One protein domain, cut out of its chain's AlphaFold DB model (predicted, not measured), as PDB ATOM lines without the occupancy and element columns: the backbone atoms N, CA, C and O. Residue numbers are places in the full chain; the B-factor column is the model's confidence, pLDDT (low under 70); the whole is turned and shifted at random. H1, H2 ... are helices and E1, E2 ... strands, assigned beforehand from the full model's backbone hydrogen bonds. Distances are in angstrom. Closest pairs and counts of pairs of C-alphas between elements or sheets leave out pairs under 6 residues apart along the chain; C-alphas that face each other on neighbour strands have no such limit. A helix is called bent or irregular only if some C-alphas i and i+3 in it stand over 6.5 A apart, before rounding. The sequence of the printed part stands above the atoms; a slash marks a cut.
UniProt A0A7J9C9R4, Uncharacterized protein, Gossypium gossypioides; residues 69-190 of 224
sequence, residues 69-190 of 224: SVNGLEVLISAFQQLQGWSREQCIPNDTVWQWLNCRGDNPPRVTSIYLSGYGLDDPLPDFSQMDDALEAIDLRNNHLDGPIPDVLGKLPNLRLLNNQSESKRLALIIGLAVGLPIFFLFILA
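AT A GLANCE: This is residues 69 to 190 of the 224 residues of an uncharacterized protein of Gossypium gossypioides (UniProt A0A7J9C9R4). Look first for a small body wound in stacked turns, with the four-stranded sheet E1 to E4 as a wall along one side and the long links and short helices H1 and H2 making the rest; from this body the long helix H3 sticks out as an arm with residues 170 to 190. With this arm the C-alphas span 71 by 28 by 20 A, a rod in outline, while the body without residues 170 to 190 spans 40 by 29 by 23 A; the whole is loose, with a radius of gyration of the C-alphas of 18.9 A. The printed part has 122 residues with three named helices and four named strands, in the order H1, E1, E2, E3, H2, E4, H3. The sheet's order is E1, E2, E3, E4, mixed; the class is mixed, helices and strands, with 52 residues, under half, in named elements.

IN THESE COORDINATES: Find C-alpha 72 at (244.427, 203.655, 329.106), where H1, residues 72 to 78, begins. Then come E1, residues 101 to 104, 10.4 A long, and E2, residues 110 to 115, 15.2 A. Next are E3, residues 137 to 139, H2, residues 151 to 155, and E4, residues 161 to 163. H3, residues 167 to 190, runs 34.6 A to C-alpha 190 at (256.082, 180.506, 279.998), with a kink of 25 degrees near residue 180; it is neither bent nor irregular, but only just: C-alphas 178 and 181 are 6.2 A apart.

HOW THE PARTS SIT: Start in the sheet, at its edge strand E1, which forms an antiparallel hairpin with E2 at 152 degrees; N 104 and O 110 are 2.8 A apart, within hydrogen-bond range. E3 is parallel to E2 at 25 degrees, with N 139 and O 114 at 2.8 A. E4, the other edge strand, is parallel to E3 at 12 degrees, with N 138 and O 161 at 2.8 A. E3, H2 and E4 form a strand-helix-strand unit, two parallel neighbour strands with a helix between, and its crossover is right-handed. H1, H2 and H3 are not on the sheet, and each touches no other helix. In H1 every O i to N i+4 pair is within hydrogen-bond range; H3 has 18 of 20, and H2 has 0 of 1 but 2 of 2 O i to N i+3 pairs.

THE WHOLE: The C-alphas farthest apart, those of Asn 107 and Ala 190, are 71.2 A apart. Without residues 170 to 190 the body spans 40 by 29 by 23 A. The printed part has no cut. The links H1 to E1, E2 to E3 and E3 to H2 are long. The mean pLDDT of the printed part is 81.4; look for values under 70 at residues 69 to 70, 85 to 97, 106 to 108 and 167 to 172.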
ATOM      1  N   SER A  69     239.587 205.315 337.521       41.75
ATOM      2  CA  SER A  69     239.206 205.607 336.148       41.75
ATOM      3  C   SER A  69     239.798 204.507 335.276       41.75
ATOM      4  O   SER A  69     240.915 204.062 335.543       41.75
ATOM      5  N   VAL A  70     239.060 204.060 334.263       51.69
ATOM      6  CA  VAL A  70     239.518 203.010 333.349       51.69
ATOM      7  C   VAL A  70     240.729 203.555 332.592       51.69
ATOM      8  O   VAL A  70     240.593 204.227 331.572       51.69
ATOM      9  N   ASN A  71     241.916 203.365 333.164       71.75
ATOM     10  CA  ASN A  71     243.129 204.023 332.709       71.75
ATOM     11  C   ASN A  71     243.522 203.388 331.375       71.75
ATOM     12  O   ASN A  71     243.450 202.169 331.222       71.75
ATOM     13  N   GLY A  72     244.007 204.178 330.415       77.62
ATOM     14  CA  GLY A  72     244.427 203.655 329.106       77.62
ATOM     15  C   GLY A  72     245.466 202.529 329.210       77.62
ATOM     16  O   GLY A  72     245.557 201.680 328.329       77.62
ATOM     17  N   LEU A  73     246.203 202.474 330.322       81.12
ATOM     18  CA  LEU A  73     247.119 201.392 330.662       81.12
ATOM     19  C   LEU A  73     246.407 200.060 330.983       81.12
ATOM     20  O   LEU A  73     246.885 199.017 330.560       81.12
ATOM     21  N   GLU A  74     245.256 200.073 331.661       80.38
ATOM     22  CA  GLU A  74     244.421 198.882 331.905       80.38
ATOM     23  C   GLU A  74     243.794 198.362 330.603       80.38
ATOM     24  O   GLU A  74     243.801 197.159 330.328       80.38
ATOM     25  N   VAL A  75     243.338 199.283 329.750       85.31
ATOM     26  CA  VAL A  75     242.879 198.976 328.387       85.31
ATOM     27  C   VAL A  75     244.008 198.335 327.567       85.31
ATOM     28  O   VAL A  75     243.787 197.344 326.878       85.31
ATOM     29  N   LEU A  76     245.242 198.838 327.693       87.12
ATOM     30  CA  LEU A  76     246.417 198.255 327.042       87.12
ATOM     31  C   LEU A  76     246.755 196.849 327.568       87.12
ATOM     32  O   LEU A  76     247.063 195.964 326.777       87.12
ATOM     33  N   ILE A  77     246.693 196.628 328.882       85.81
ATOM     34  CA  ILE A  77     246.999 195.331 329.512       85.81
ATOM     35  C   ILE A  77     245.965 194.266 329.142       85.81
ATOM     36  O   ILE A  77     246.321 193.129 328.841       85.81
ATOM     37  N   SER A  78     244.683 194.630 329.168       85.69
ATOM     38  CA  SER A  78     243.582 193.716 328.850       85.69
ATOM     39  C   SER A  78     243.551 193.313 327.371       85.69
ATOM     40  O   SER A  78     243.138 192.193 327.070       85.69
ATOM     41  N   ALA A  79     244.051 194.170 326.472       89.31
ATOM     42  CA  ALA A  79     244.131 193.907 325.034       89.31
ATOM     43  C   ALA A  79     245.166 192.842 324.621       89.31
ATOM     44  O   ALA A  79     245.075 192.342 323.507       89.31
ATOM     45  N   PHE A  80     246.134 192.492 325.478       88.19
ATOM     46  CA  PHE A  80     247.240 191.596 325.116       88.19
ATOM     47  C   PHE A  80     247.438 190.487 326.150       88.19
ATOM     48  O   PHE A  80     247.771 190.756 327.306       88.19
ATOM     49  N   GLN A  81     247.329 189.217 325.739       87.75
ATOM     50  CA  GLN A  81     247.530 188.070 326.639       87.75
ATOM     51  C   GLN A  81     248.912 188.097 327.321       87.75
ATOM     52  O   GLN A  81     249.040 187.736 328.493       87.75
ATOM     53  N   GLN A  82     249.938 188.582 326.617       88.38
ATOM     54  CA  GLN A  82     251.312 188.728 327.107       88.38
ATOM     55  C   GLN A  82     251.425 189.725 328.276       88.38
ATOM     56  O   GLN A  82     252.392 189.673 329.038       88.38
ATOM     57  N   LEU A  83     250.448 190.630 328.433       82.94
ATOM     58  CA  LEU A  83     250.449 191.678 329.455       82.94
ATOM     59  C   LEU A  83     249.572 191.359 330.675       82.94
ATOM     60  O   LEU A  83     249.762 191.977 331.718       82.94
ATOM     61  N   GLN A  84     248.680 190.366 330.617       75.69
ATOM     62  CA  GLN A  84     247.698 190.098 331.686       75.69
ATOM     63  C   GLN A  84     248.303 189.728 333.059       75.69
ATOM     64  O   GLN A  84     247.617 189.806 334.077       75.69
ATOM     65  N   GLY A  85     249.591 189.363 333.126       68.06
ATOM     66  CA  GLY A  85     250.316 189.172 334.392       68.06
ATOM     67  C   GLY A  85     250.687 190.470 335.133       68.06
ATOM     68  O   GLY A  85     251.081 190.414 336.298       68.06
ATOM     69  N   TRP A  86     250.569 191.632 334.485       69.25
ATOM     70  CA  TRP A  86     250.972 192.940 335.010       69.25
ATOM     71  C   TRP A  86     249.751 193.712 335.528       69.25
ATOM     72  O   TRP A  86     249.246 194.615 334.873       69.25
ATOM     73  N   SER A  87     249.253 193.339 336.709       58.69
ATOM     74  CA  SER A  87     248.008 193.889 337.280       58.69
ATOM     75  C   SER A  87     248.174 194.664 338.593       58.69
ATOM     76  O   SER A  87     247.188 195.162 339.131       58.69
ATOM     77  N   ARG A  88     249.396 194.782 339.134       51.53
ATOM     78  CA  ARG A  88     249.641 195.464 340.418       51.53
ATOM     79  C   ARG A  88     250.262 196.848 340.254       51.53
ATOM     80  O   ARG A  88     251.354 196.970 339.708       51.53
ATOM     81  N   GLU A  89     249.500 197.811 340.772       55.41
ATOM     82  CA  GLU A  89     249.805 199.184 341.191       55.41
ATOM     83  C   GLU A  89     250.739 200.012 340.291       55.41
ATOM     84  O   GLU A  89     251.951 199.819 340.199       55.41
ATOM     85  N   GLN A  90     250.134 201.005 339.643       64.38
ATOM     86  CA  GLN A  90     250.768 201.861 338.649       64.38
ATOM     87  C   GLN A  90     251.667 202.906 339.332       64.38
ATOM     88  O   GLN A  90     251.236 203.608 340.244       64.38
ATOM     89  N   CYS A  91     252.907 203.043 338.853       67.06
ATOM     90  CA  CYS A  91     253.806 204.158 339.173       67.06
ATOM     91  C   CYS A  91     254.080 204.436 340.674       67.06
ATOM     92  O   CYS A  91     254.261 205.593 341.056       67.06
ATOM     93  N   ILE A  92     254.162 203.410 341.533       63.25
ATOM     94  CA  ILE A  92     254.500 203.612 342.955       63.25
ATOM     95  C   ILE A  92     255.939 204.147 343.125       63.25
ATOM     96  O   ILE A  92     256.887 203.540 342.615       63.25
ATOM     97  N   PRO A  93     256.145 205.231 343.903       56.12
ATOM     98  CA  PRO A  93     257.471 205.716 344.260       56.12
ATOM     99  C   PRO A  93     258.060 204.874 345.403       56.12
ATOM    100  O   PRO A  93     257.929 205.246 346.567       56.12
ATOM    101  N   ASN A  94     258.647 203.723 345.049       52.66
ATOM    102  CA  ASN A  94     259.811 203.053 345.666       52.66
ATOM    103  C   ASN A  94     259.881 201.584 345.180       52.66
ATOM    104  O   ASN A  94     259.254 200.691 345.740       52.66
ATOM    105  N   ASP A  95     260.696 201.364 344.146       49.81
ATOM    106  CA  ASP A  95     261.348 200.092 343.768       49.81
ATOM    107  C   ASP A  95     260.622 199.033 342.903       49.81
ATOM    108  O   ASP A  95     261.293 198.100 342.459       49.81
ATOM    109  N   THR A  96     259.337 199.166 342.534       55.84
ATOM    110  CA  THR A  96     258.695 198.220 341.574       55.84
ATOM    111  C   THR A  96     257.823 198.862 340.487       55.84
ATOM    112  O   THR A  96     256.716 198.397 340.212       55.84
ATOM    113  N   VAL A  97     258.323 199.897 339.805       63.53
ATOM    114  CA  VAL A  97     257.760 200.275 338.493       63.53
ATOM    115  C   VAL A  97     258.030 199.135 337.497       63.53
ATOM    116  O   VAL A  97     259.102 198.527 337.521       63.53
ATOM    117  N   TRP A  98     257.063 198.806 336.638       71.06
ATOM    118  CA  TRP A  98     257.233 197.745 335.641       71.06
ATOM    119  C   TRP A  98     258.393 198.064 334.691       71.06
ATOM    120  O   TRP A  98     258.563 199.206 334.280       71.06
ATOM    121  N   GLN A  99     259.164 197.049 334.288       76.06
ATOM    122  CA  GLN A  99     260.391 197.228 333.486       76.06
ATOM    123  C   GLN A  99     260.164 197.911 332.125       76.06
ATOM    124  O   GLN A  99     261.104 198.407 331.510       76.06
ATOM    125  N   TRP A 100     258.917 197.916 331.653       83.44
ATOM    126  CA  TRP A 100     258.470 198.526 330.406       83.44
ATOM    127  C   TRP A 100     257.744 199.867 330.598       83.44
ATOM    128  O   TRP A 100     257.247 200.423 329.623       83.44
ATOM    129  N   LEU A 101     257.663 200.408 331.814       84.25
ATOM    130  CA  LEU A 101     256.923 201.630 332.131       84.25
ATOM    131  C   LEU A 101     257.863 202.666 332.762       84.25
ATOM    132  O   LEU A 101     258.580 202.353 333.707       84.25
ATOM    133  N   ASN A 102     257.833 203.913 332.286       85.00
ATOM    134  CA  ASN A 102     258.426 205.045 333.005       85.00
ATOM    135  C   ASN A 102     257.332 205.982 333.503       85.00
ATOM    136  O   ASN A 102     256.357 206.257 332.796       85.00
ATOM    137  N   CYS A 103     257.555 206.516 334.702       82.88
ATOM    138  CA  CYS A 103     256.634 207.410 335.379       82.88
ATOM    139  C   CYS A 103     257.340 208.679 335.862       82.88
ATOM    140  O   CYS A 103     258.513 208.650 336.241       82.88
ATOM    141  N   ARG A 104     256.604 209.789 335.910       80.50
ATOM    142  CA  ARG A 104     257.018 211.033 336.561       80.50
ATOM    143  C   ARG A 104     256.558 211.026 338.015       80.50
ATOM    144  O   ARG A 104     255.424 210.643 338.301       80.50
ATOM    145  N   GLY A 105     257.423 211.491 338.918       73.00
ATOM    146  CA  GLY A 105     257.137 211.671 340.348       73.00
ATOM    147  C   GLY A 105     256.215 212.857 340.654       73.00
ATOM    148  O   GLY A 105     256.479 213.610 341.588       73.00
ATOM    149  N   ASP A 106     255.177 213.039 339.839       68.56
ATOM    150  CA  ASP A 106     254.074 213.957 340.108       68.56
ATOM    151  C   ASP A 106     253.222 213.425 341.282       68.56
ATOM    152  O   ASP A 106     253.453 212.330 341.802       68.56
ATOM    153  N   ASN A 107     252.226 214.197 341.726       67.94
ATOM    154  CA  ASN A 107     251.289 213.772 342.769       67.94
ATOM    155  C   ASN A 107     249.833 213.934 342.276       67.94
ATOM    156  O   ASN A 107     249.321 215.057 342.316       67.94
ATOM    157  N   PRO A 108     249.161 212.859 341.814       69.12
ATOM    158  CA  PRO A 108     249.633 211.468 341.765       69.12
ATOM    159  C   PRO A 108     250.720 211.234 340.693       69.12
ATOM    160  O   PRO A 108     250.826 212.042 339.770       69.12
ATOM    161  N   PRO A 109     251.507 210.144 340.785       75.50
ATOM    162  CA  PRO A 109     252.482 209.770 339.760       75.50
ATOM    163  C   PRO A 109     251.827 209.506 338.399       75.50
ATOM    164  O   PRO A 109     250.734 208.946 338.332       75.50
ATOM    165  N   ARG A 110     252.512 209.891 337.318       80.62
ATOM    166  CA  ARG A 110     251.956 209.919 335.951       80.62
ATOM    167  C   ARG A 110     252.783 209.105 334.974       80.62
ATOM    168  O   ARG A 110     254.009 209.092 335.085       80.62
ATOM    169  N   VAL A 111     252.144 208.449 334.008       84.94
ATOM    170  CA  VAL A 111     252.848 207.624 333.010       84.94
ATOM    171  C   VAL A 111     253.442 208.526 331.932       84.94
ATOM    172  O   VAL A 111     252.720 209.278 331.287       84.94
ATOM    173  N   THR A 112     254.753 208.421 331.695       87.81
ATOM    174  CA  THR A 112     255.442 209.190 330.643       87.81
ATOM    175  C   THR A 112     255.912 208.339 329.475       87.81
ATOM    176  O   THR A 112     256.007 208.852 328.361       87.81
ATOM    177  N   SER A 113     256.216 207.054 329.694       90.00
ATOM    178  CA  SER A 113     256.715 206.190 328.618       90.00
ATOM    179  C   SER A 113     256.281 204.735 328.749       90.00
ATOM    180  O   SER A 113     256.230 204.198 329.854       90.00
ATOM    181  N   ILE A 114     256.065 204.088 327.602       90.94
ATOM    182  CA  ILE A 114     255.742 202.664 327.461       90.94
ATOM    183  C   ILE A 114     256.755 202.023 326.495       90.94
ATOM    184  O   ILE A 114     256.893 202.465 325.356       90.94
ATOM    185  N   TYR A 115     257.460 200.979 326.937       91.19
ATOM    186  CA  TYR A 115     258.545 200.290 326.224       91.19
ATOM    187  C   TYR A 115     258.262 198.788 326.100       91.19
ATOM    188  O   TYR A 115     258.869 197.954 326.769       91.19
ATOM    189  N   LEU A 116     257.344 198.439 325.203       90.56
ATOM    190  CA  LEU A 116     256.891 197.072 324.936       90.56
ATOM    191  C   LEU A 116     257.542 196.470 323.675       90.56
ATOM    192  O   LEU A 116     256.969 195.612 323.006       90.56
ATOM    193  N   SER A 117     258.751 196.919 323.333       90.75
ATOM    194  CA  SER A 117     259.509 196.410 322.185       90.75
ATOM    195  C   SER A 117     259.881 194.936 322.373       90.75
ATOM    196  O   SER A 117     260.507 194.576 323.369       90.75
ATOM    197  N   GLY A 118     259.513 194.079 321.418       89.44
ATOM    198  CA  GLY A 118     259.833 192.647 321.439       89.44
ATOM    199  C   GLY A 118     259.052 191.803 322.457       89.44
ATOM    200  O   GLY A 118     259.449 190.669 322.710       89.44
ATOM    201  N   TYR A 119     257.949 192.312 323.018       90.38
ATOM    202  CA  TYR A 119     257.083 191.562 323.946       90.38
ATOM    203  C   TYR A 119     256.214 190.494 323.257       90.38
ATOM    204  O   TYR A 119     255.501 189.750 323.926       90.38
ATOM    205  N   GLY A 120     256.280 190.392 321.927       90.50
ATOM    206  CA  GLY A 120     255.552 189.395 321.147       90.50
ATOM    207  C   GLY A 120     254.071 189.717 320.959       90.50
ATOM    208  O   GLY A 120     253.323 188.814 320.611       90.50
ATOM    209  N   LEU A 121     253.667 190.978 321.168       92.12
ATOM    210  CA  LEU A 121     252.281 191.437 321.035       92.12
ATOM    211  C   LEU A 121     251.761 191.169 319.614       92.12
ATOM    212  O   LEU A 121     252.388 191.612 318.649       92.12
ATOM    213  N   ASP A 122     250.647 190.457 319.486       92.31
ATOM    214  CA  ASP A 122     250.105 189.918 318.228       92.31
ATOM    215  C   ASP A 122     248.649 190.323 317.931       92.31
ATOM    216  O   ASP A 122     248.182 190.135 316.808       92.31
ATOM    217  N   ASP A 123     247.968 190.972 318.876       93.12
ATOM    218  CA  ASP A 123     246.631 191.552 318.695       93.12
ATOM    219  C   ASP A 123     246.645 193.003 318.140       93.12
ATOM    220  O   ASP A 123     247.697 193.658 318.072       93.12
ATOM    221  N   PRO A 124     245.483 193.549 317.726       92.94
ATOM    222  CA  PRO A 124     245.347 194.956 317.362       92.94
ATOM    223  C   PRO A 124     245.553 195.920 318.535       92.94
ATOM    224  O   PRO A 124     245.192 195.648 319.677       92.94
ATOM    225  N   LEU A 125     246.072 197.109 318.230       92.69
ATOM    226  CA  LEU A 125     246.208 198.184 319.212       92.69
ATOM    227  C   LEU A 125     244.827 198.698 319.680       92.69
ATOM    228  O   LEU A 125     243.998 199.036 318.830       92.69
ATOM    229  N   PRO A 126     244.576 198.804 321.001       91.25
ATOM    230  CA  PRO A 126     243.289 199.250 321.530       91.25
ATOM    231  C   PRO A 126     243.134 200.779 321.462       91.25
ATOM    232  O   PRO A 126     244.022 201.493 320.999       91.25
ATOM    233  N   ASP A 127     242.003 201.311 321.937       88.06
ATOM    234  CA  ASP A 127     241.820 202.761 322.040       88.06
ATOM    235  C   ASP A 127     242.677 203.363 323.172       88.06
ATOM    236  O   ASP A 127     242.568 202.982 324.335       88.06
ATOM    237  N   PHE A 128     243.501 204.351 322.820       85.88
ATOM    238  CA  PHE A 128     244.356 205.099 323.745       85.88
ATOM    239  C   PHE A 128     243.686 206.385 324.272       85.88
ATOM    240  O   PHE A 128     244.355 207.194 324.909       85.88
ATOM    241  N   SER A 129     242.383 206.601 324.038       85.38
ATOM    242  CA  SER A 129     241.659 207.816 324.463       85.38
ATOM    243  C   SER A 129     241.675 208.085 325.969       85.38
ATOM    244  O   SER A 129     241.518 209.235 326.370       85.38
ATOM    245  N   GLN A 130     241.882 207.047 326.785       84.12
ATOM    246  CA  GLN A 130     241.994 207.138 328.243       84.12
ATOM    247  C   GLN A 130     243.450 207.131 328.749       84.12
ATOM    248  O   GLN A 130     243.682 206.949 329.944       84.12
ATOM    249  N   MET A 131     244.455 207.263 327.871       85.19
ATOM    250  CA  MET A 131     245.840 207.425 328.326       85.19
ATOM    251  C   MET A 131     246.068 208.783 328.986       85.19
ATOM    252  O   MET A 131     245.474 209.791 328.610       85.19
ATOM    253  N   ASP A 132     246.999 208.782 329.936       79.19
ATOM    254  CA  ASP A 132     247.506 209.973 330.610       79.19
ATOM    255  C   ASP A 132     248.051 210.987 329.587       79.19
ATOM    256  O   ASP A 132     248.862 210.644 328.722       79.19
ATOM    257  N   ASP A 133     247.646 212.256 329.691       84.56
ATOM    258  CA  ASP A 133     248.147 213.324 328.825       84.56
ATOM    259  C   ASP A 133     249.646 213.617 329.034       84.56
ATOM    260  O   ASP A 133     250.242 214.285 328.190       84.56
ATOM    261  N   ALA A 134     250.286 213.081 330.082       87.19
ATOM    262  CA  ALA A 134     251.744 213.094 330.263       87.19
ATOM    263  C   ALA A 134     252.504 212.059 329.410       87.19
ATOM    264  O   ALA A 134     253.736 212.042 329.452       87.19
ATOM    265  N   LEU A 135     251.815 211.204 328.643       89.69
ATOM    266  CA  LEU A 135     252.456 210.174 327.829       89.69
ATOM    267  C   LEU A 135     253.260 210.796 326.673       89.69
ATOM    268  O   LEU A 135     252.706 211.349 325.723       89.69
ATOM    269  N   GLU A 136     254.586 210.673 326.751       92.38
ATOM    270  CA  GLU A 136     255.553 211.271 325.824       92.38
ATOM    271  C   GLU A 136     256.138 210.261 324.825       92.38
ATOM    272  O   GLU A 136     256.493 210.641 323.702       92.38
ATOM    273  N   ALA A 137     256.237 208.979 325.200       92.19
ATOM    274  CA  ALA A 137     256.885 207.951 324.384       92.19
ATOM    275  C   ALA A 137     256.192 206.577 324.417       92.19
ATOM    276  O   ALA A 137     255.868 206.048 325.476       92.19
ATOM    277  N   ILE A 138     256.053 205.957 323.244       93.12
ATOM    278  CA  ILE A 138     255.557 204.591 323.047       93.12
ATOM    279  C   ILE A 138     256.503 203.858 322.080       93.12
ATOM    280  O   ILE A 138     256.623 204.229 320.910       93.12
ATOM    281  N   ASP A 139     257.152 202.792 322.550       92.69
ATOM    282  CA  ASP A 139     257.949 201.869 321.737       92.69
ATOM    283  C   ASP A 139     257.314 200.473 321.736       92.69
ATOM    284  O   ASP A 139     257.243 199.792 322.757       92.69
ATOM    285  N   LEU A 140     256.848 200.067 320.562       92.62
ATOM    286  CA  LEU A 140     256.126 198.838 320.236       92.62
ATOM    287  C   LEU A 140     256.843 198.052 319.123       92.62
ATOM    288  O   LEU A 140     256.232 197.201 318.473       92.62
ATOM    289  N   ARG A 141     258.121 198.353 318.850       91.56
ATOM    290  CA  ARG A 141     258.911 197.675 317.812       91.56
ATOM    291  C   ARG A 141     258.985 196.164 318.007       91.56
ATOM    292  O   ARG A 141     258.823 195.650 319.107       91.56
ATOM    293  N   ASN A 142     259.316 195.452 316.929       89.69
ATOM    294  CA  ASN A 142     259.598 194.008 316.953       89.69
ATOM    295  C   ASN A 142     258.463 193.146 317.544       89.69
ATOM    296  O   ASN A 142     258.705 192.045 318.030       89.69
ATOM    297  N   ASN A 143     257.232 193.648 317.480       91.38
ATOM    298  CA  ASN A 143     256.016 192.905 317.772       91.38
ATOM    299  C   ASN A 143     255.348 192.428 316.469       91.38
ATOM    300  O   ASN A 143     255.774 192.776 315.357       91.38
ATOM    301  N   HIS A 144     254.290 191.639 316.622       90.81
ATOM    302  CA  HIS A 144     253.467 191.085 315.549       90.81
ATOM    303  C   HIS A 144     252.139 191.834 315.355       90.81
ATOM    304  O   HIS A 144     251.331 191.384 314.557       90.81
ATOM    305  N   LEU A 145     251.968 192.990 316.015       91.00
ATOM    306  CA  LEU A 145     250.792 193.868 315.941       91.00
ATOM    307  C   LEU A 145     250.174 193.941 314.539       91.00
ATOM    308  O   LEU A 145     250.860 194.261 313.553       91.00
ATOM    309  N   ASP A 146     248.865 193.726 314.504       85.88
ATOM    310  CA  ASP A 146     248.033 193.757 313.307       85.88
ATOM    311  C   ASP A 146     246.950 194.848 313.390       85.88
ATOM    312  O   ASP A 146     246.795 195.550 314.388       85.88
ATOM    313  N   GLY A 147     246.226 195.054 312.287       87.00
ATOM    314  CA  GLY A 147     245.268 196.154 312.158       87.00
ATOM    315  C   GLY A 147     245.915 197.542 311.974       87.00
ATOM    316  O   GLY A 147     247.124 197.661 311.752       87.00
ATOM    317  N   PRO A 148     245.100 198.614 311.972       87.25
ATOM    318  CA  PRO A 148     245.572 199.988 311.828       87.25
ATOM    319  C   PRO A 148     246.137 200.551 313.143       87.25
ATOM    320  O   PRO A 148     245.768 200.127 314.234       87.25
ATOM    321  N   ILE A 149     246.984 201.578 313.036       87.69
ATOM    322  CA  ILE A 149     247.370 202.410 314.185       87.69
ATOM    323  C   ILE A 149     246.154 203.277 314.570       87.69
ATOM    324  O   ILE A 149     245.633 203.961 313.689       87.69
ATOM    325  N   PRO A 150     245.705 203.304 315.838       90.38
ATOM    326  CA  PRO A 150     244.600 204.162 316.258       90.38
ATOM    327  C   PRO A 150     244.925 205.656 316.093       90.38
ATOM    328  O   PRO A 150     245.873 206.157 316.699       90.38
ATOM    329  N   ASP A 151     244.087 206.395 315.355       89.44
ATOM    330  CA  ASP A 151     244.223 207.851 315.127       89.44
ATOM    331  C   ASP A 151     244.336 208.669 316.424       89.44
ATOM    332  O   ASP A 151     244.857 209.785 316.429       89.44
ATOM    333  N   VAL A 152     243.827 208.130 317.534       89.12
ATOM    334  CA  VAL A 152     243.872 208.754 318.859       89.12
ATOM    335  C   VAL A 152     245.307 208.943 319.354       89.12
ATOM    336  O   VAL A 152     245.588 209.955 319.990       89.12
ATOM    337  N   LEU A 153     246.246 208.069 318.971       87.69
ATOM    338  CA  LEU A 153     247.673 208.257 319.260       87.69
ATOM    339  C   LEU A 153     248.217 209.558 318.647       87.69
ATOM    340  O   LEU A 153     249.027 210.236 319.270       87.69
ATOM    341  N   GLY A 154     247.719 209.960 317.472       85.81
ATOM    342  CA  GLY A 154     248.055 211.239 316.836       85.81
ATOM    343  C   GLY A 154     247.392 212.468 317.476       85.81
ATOM    344  O   GLY A 154     247.650 213.587 317.038       85.81
ATOM    345  N   LYS A 155     246.530 212.276 318.483       88.69
ATOM    346  CA  LYS A 155     245.825 213.336 319.226       88.69
ATOM    347  C   LYS A 155     246.328 213.495 320.665       88.69
ATOM    348  O   LYS A 155     245.901 214.433 321.337       88.69
ATOM    349  N   LEU A 156     247.207 212.609 321.143       88.75
ATOM    350  CA  LEU A 156     247.793 212.708 322.480       88.75
ATOM    351  C   LEU A 156     248.708 213.947 322.555       88.75
ATOM    352  O   LEU A 156     249.635 214.063 321.752       88.75
ATOM    353  N   PRO A 157     248.473 214.884 323.493       87.19
ATOM    354  CA  PRO A 157     249.008 216.245 323.403       87.19
ATOM    355  C   PRO A 157     250.526 216.333 323.594       87.19
ATOM    356  O   PRO A 157     251.152 217.244 323.056       87.19
ATOM    357  N   ASN A 158     251.114 215.393 324.340       89.56
ATOM    358  CA  ASN A 158     252.545 215.357 324.636       89.56
ATOM    359  C   ASN A 158     253.280 214.176 323.980       89.56
ATOM    360  O   ASN A 158     254.483 214.037 324.200       89.56
ATOM    361  N   LEU A 159     252.619 213.356 323.148       90.12
ATOM    362  CA  LEU A 159     253.264 212.202 322.513       90.12
ATOM    363  C   LEU A 159     254.259 212.667 321.438       90.12
ATOM    364  O   LEU A 159     253.890 213.274 320.435       90.12
ATOM    365  N   ARG A 160     255.545 212.365 321.644       89.50
ATOM    366  CA  ARG A 160     256.661 212.815 320.788       89.50
ATOM    367  C   ARG A 160     257.413 211.669 320.126       89.50
ATOM    368  O   ARG A 160     258.087 211.889 319.123       89.50
ATOM    369  N   LEU A 161     257.310 210.462 320.676       84.56
ATOM    370  CA  LEU A 161     257.925 209.257 320.132       84.56
ATOM    371  C   LEU A 161     256.873 208.153 320.035       84.56
ATOM    372  O   LEU A 161     256.375 207.679 321.050       84.56
ATOM    373  N   LEU A 162     256.575 207.721 318.812       86.38
ATOM    374  CA  LEU A 162     255.792 206.522 318.527       86.38
ATOM    375  C   LEU A 162     256.609 205.645 317.580       86.38
ATOM    376  O   LEU A 162     256.969 206.083 316.487       86.38
ATOM    377  N   ASN A 163     256.924 204.420 317.995       81.75
ATOM    378  CA  ASN A 163     257.713 203.497 317.190       81.75
ATOM    379  C   ASN A 163     257.068 202.111 317.171       81.75
ATOM    380  O   ASN A 163     256.987 201.459 318.200       81.75
ATOM    381  N   ASN A 164     256.604 201.657 316.009       78.62
ATOM    382  CA  ASN A 164     255.884 200.389 315.840       78.62
ATOM    383  C   ASN A 164     256.468 199.514 314.713       78.62
ATOM    384  O   ASN A 164     255.812 198.597 314.222       78.62
ATOM    385  N   GLN A 165     257.686 199.819 314.256       78.50
ATOM    386  CA  GLN A 165     258.316 199.107 313.145       78.50
ATOM    387  C   GLN A 165     258.695 197.675 313.549       78.50
ATOM    388  O   GLN A 165     259.285 197.444 314.606       78.50
ATOM    389  N   SER A 166     258.389 196.710 312.682       73.56
ATOM    390  CA  SER A 166     258.743 195.302 312.873       73.56
ATOM    391  C   SER A 166     259.748 194.874 311.803       73.56
ATOM    392  O   SER A 166     259.444 194.896 310.607       73.56
ATOM    393  N   GLU A 167     260.963 194.500 312.216       65.00
ATOM    394  CA  GLU A 167     262.035 194.114 311.283       65.00
ATOM    395  C   GLU A 167     261.705 192.821 310.504       65.00
ATOM    396  O   GLU A 167     262.169 192.631 309.378       65.00
ATOM    397  N   SER A 168     260.818 191.961 311.026       63.25
ATOM    398  CA  SER A 168     260.330 190.771 310.310       63.25
ATOM    399  C   SER A 168     259.480 191.132 309.082       63.25
ATOM    400  O   SER A 168     259.675 190.555 308.007       63.25
ATOM    401  N   LYS A 169     258.604 192.146 309.191       61.25
ATOM    402  CA  LYS A 169     257.778 192.649 308.074       61.25
ATOM    403  C   LYS A 169     258.663 193.242 306.951       61.25
ATOM    404  O   LYS A 169     258.325 193.111 305.773       61.25
ATOM    405  N   ARG A 170     259.847 193.788 307.275       64.88
ATOM    406  CA  ARG A 170     260.850 194.254 306.287       64.88
ATOM    407  C   ARG A 170     261.519 193.108 305.524       64.88
ATOM    408  O   ARG A 170     261.629 193.174 304.301       64.88
ATOM    409  N   LEU A 171     261.926 192.046 306.221       62.78
ATOM    410  CA  LEU A 171     262.536 190.861 305.602       62.78
ATOM    411  C   LEU A 171     261.565 190.139 304.657       62.78
ATOM    412  O   LEU A 171     261.948 189.788 303.542       62.78
ATOM    413  N   ALA A 172     260.299 189.983 305.056       67.25
ATOM    414  CA  ALA A 172     259.269 189.366 304.218       67.25
ATOM    415  C   ALA A 172     259.046 190.130 302.896       67.25
ATOM    416  O   ALA A 172     258.962 189.509 301.835       67.25
ATOM    417  N   LEU A 173     259.026 191.469 302.936       71.81
ATOM    418  CA  LEU A 173     258.921 192.312 301.740       71.81
ATOM    419  C   LEU A 173     260.121 192.120 300.795       71.81
ATOM    420  O   LEU A 173     259.938 191.961 299.589       71.81
ATOM    421  N   ILE A 174     261.343 192.094 301.339       72.88
ATOM    422  CA  ILE A 174     262.573 191.895 300.556       72.88
ATOM    423  C   ILE A 174     262.575 190.513 299.889       72.88
ATOM    424  O   ILE A 174     262.863 190.418 298.697       72.88
ATOM    425  N   ILE A 175     262.201 189.452 300.611       72.06
ATOM    426  CA  ILE A 175     262.112 188.088 300.062       72.06
ATOM    427  C   ILE A 175     261.016 188.002 298.989       72.06
ATOM    428  O   ILE A 175     261.245 187.428 297.924       72.06
ATOM    429  N   GLY A 176     259.852 188.618 299.220       71.94
ATOM    430  CA  GLY A 176     258.759 188.678 298.246       71.94
ATOM    431  C   GLY A 176     259.169 189.352 296.933       71.94
ATOM    432  O   GLY A 176     258.880 188.828 295.857       71.94
ATOM    433  N   LEU A 177     259.911 190.461 297.002       81.88
ATOM    434  CA  LEU A 177     260.458 191.138 295.823       81.88
ATOM    435  C   LEU A 177     261.583 190.332 295.151       81.88
ATOM    436  O   LEU A 177     261.603 190.218 293.928       81.88
ATOM    437  N   ALA A 178     262.499 189.748 295.927       84.75
ATOM    438  CA  ALA A 178     263.662 189.033 295.398       84.75
ATOM    439  C   ALA A 178     263.323 187.663 294.780       84.75
ATOM    440  O   ALA A 178     263.995 187.242 293.842       84.75
ATOM    441  N   VAL A 179     262.302 186.966 295.289       86.12
ATOM    442  CA  VAL A 179     261.940 185.597 294.870       86.12
ATOM    443  C   VAL A 179     260.609 185.561 294.115       86.12
ATOM    444  O   VAL A 179     260.500 184.887 293.092       86.12
ATOM    445  N   GLY A 180     259.606 186.320 294.562       83.12
ATOM    446  CA  GLY A 180     258.291 186.361 293.918       83.12
ATOM    447  C   GLY A 180     258.317 187.035 292.546       83.12
ATOM    448  O   GLY A 180     257.720 186.518 291.601       83.12
ATOM    449  N   LEU A 181     259.049 188.147 292.400       89.06
ATOM    450  CA  LEU A 181     259.101 188.897 291.140       89.06
ATOM    451  C   LEU A 181     259.751 188.090 289.989       89.06
ATOM    452  O   LEU A 181     259.151 188.038 288.913       89.06
ATOM    453  N   PRO A 182     260.891 187.386 290.179       93.19
ATOM    454  CA  PRO A 182     261.442 186.506 289.143       93.19
ATOM    455  C   PRO A 182     260.537 185.319 288.801       93.19
ATOM    456  O   PRO A 182     260.385 185.001 287.623       93.19
ATOM    457  N   ILE A 183     259.897 184.683 289.792       91.31
ATOM    458  CA  ILE A 183     258.973 183.558 289.552       91.31
ATOM    459  C   ILE A 183     257.764 184.025 288.732       91.31
ATOM    460  O   ILE A 183     257.393 183.370 287.758       91.31
ATOM    461  N   PHE A 184     257.192 185.184 289.068       92.38
ATOM    462  CA  PHE A 184     256.116 185.797 288.294       92.38
ATOM    463  C   PHE A 184     256.561 186.097 286.854       92.38
ATOM    464  O   PHE A 184     255.856 185.756 285.906       92.38
ATOM    465  N   PHE A 185     257.764 186.648 286.667       93.69
ATOM    466  CA  PHE A 185     258.312 186.925 285.338       93.69
ATOM    467  C   PHE A 185     258.516 185.644 284.508       93.69
ATOM    468  O   PHE A 185     258.137 185.600 283.338       93.69
ATOM    469  N   LEU A 186     259.034 184.569 285.115       94.94
ATOM    470  CA  LEU A 186     259.169 183.254 284.476       94.94
ATOM    471  C   LEU A 186     257.809 182.649 284.097       94.94
ATOM    472  O   LEU A 186     257.677 182.076 283.017       94.94
ATOM    473  N   PHE A 187     256.787 182.812 284.941       95.62
ATOM    474  CA  PHE A 187     255.426 182.362 284.649       95.62
ATOM    475  C   PHE A 187     254.819 183.115 283.453       95.62
ATOM    476  O   PHE A 187     254.259 182.490 282.550       95.62
ATOM    477  N   ILE A 188     255.005 184.438 283.382       95.94
ATOM    478  CA  ILE A 188     254.598 185.252 282.227       95.94
ATOM    479  C   ILE A 188     255.347 184.823 280.954       95.94
ATOM    480  O   ILE A 188     254.712 184.618 279.920       95.94
ATOM    481  N   LEU A 189     256.667 184.608 281.016       96.00
ATOM    482  CA  LEU A 189     257.448 184.108 279.877       96.00
ATOM    483  C   LEU A 189     256.962 182.728 279.401       96.00
ATOM    484  O   LEU A 189     256.835 182.506 278.196       96.00
ATOM    485  N   ALA A 190     256.636 181.818 280.324       96.00
ATOM    486  CA  ALA A 190     256.082 180.506 279.998       96.00
ATOM    487  C   ALA A 190     254.698 180.610 279.330       96.00
ATOM    488  O   ALA A 190     254.452 179.934 278.329       96.00
TER     489      ALA A 190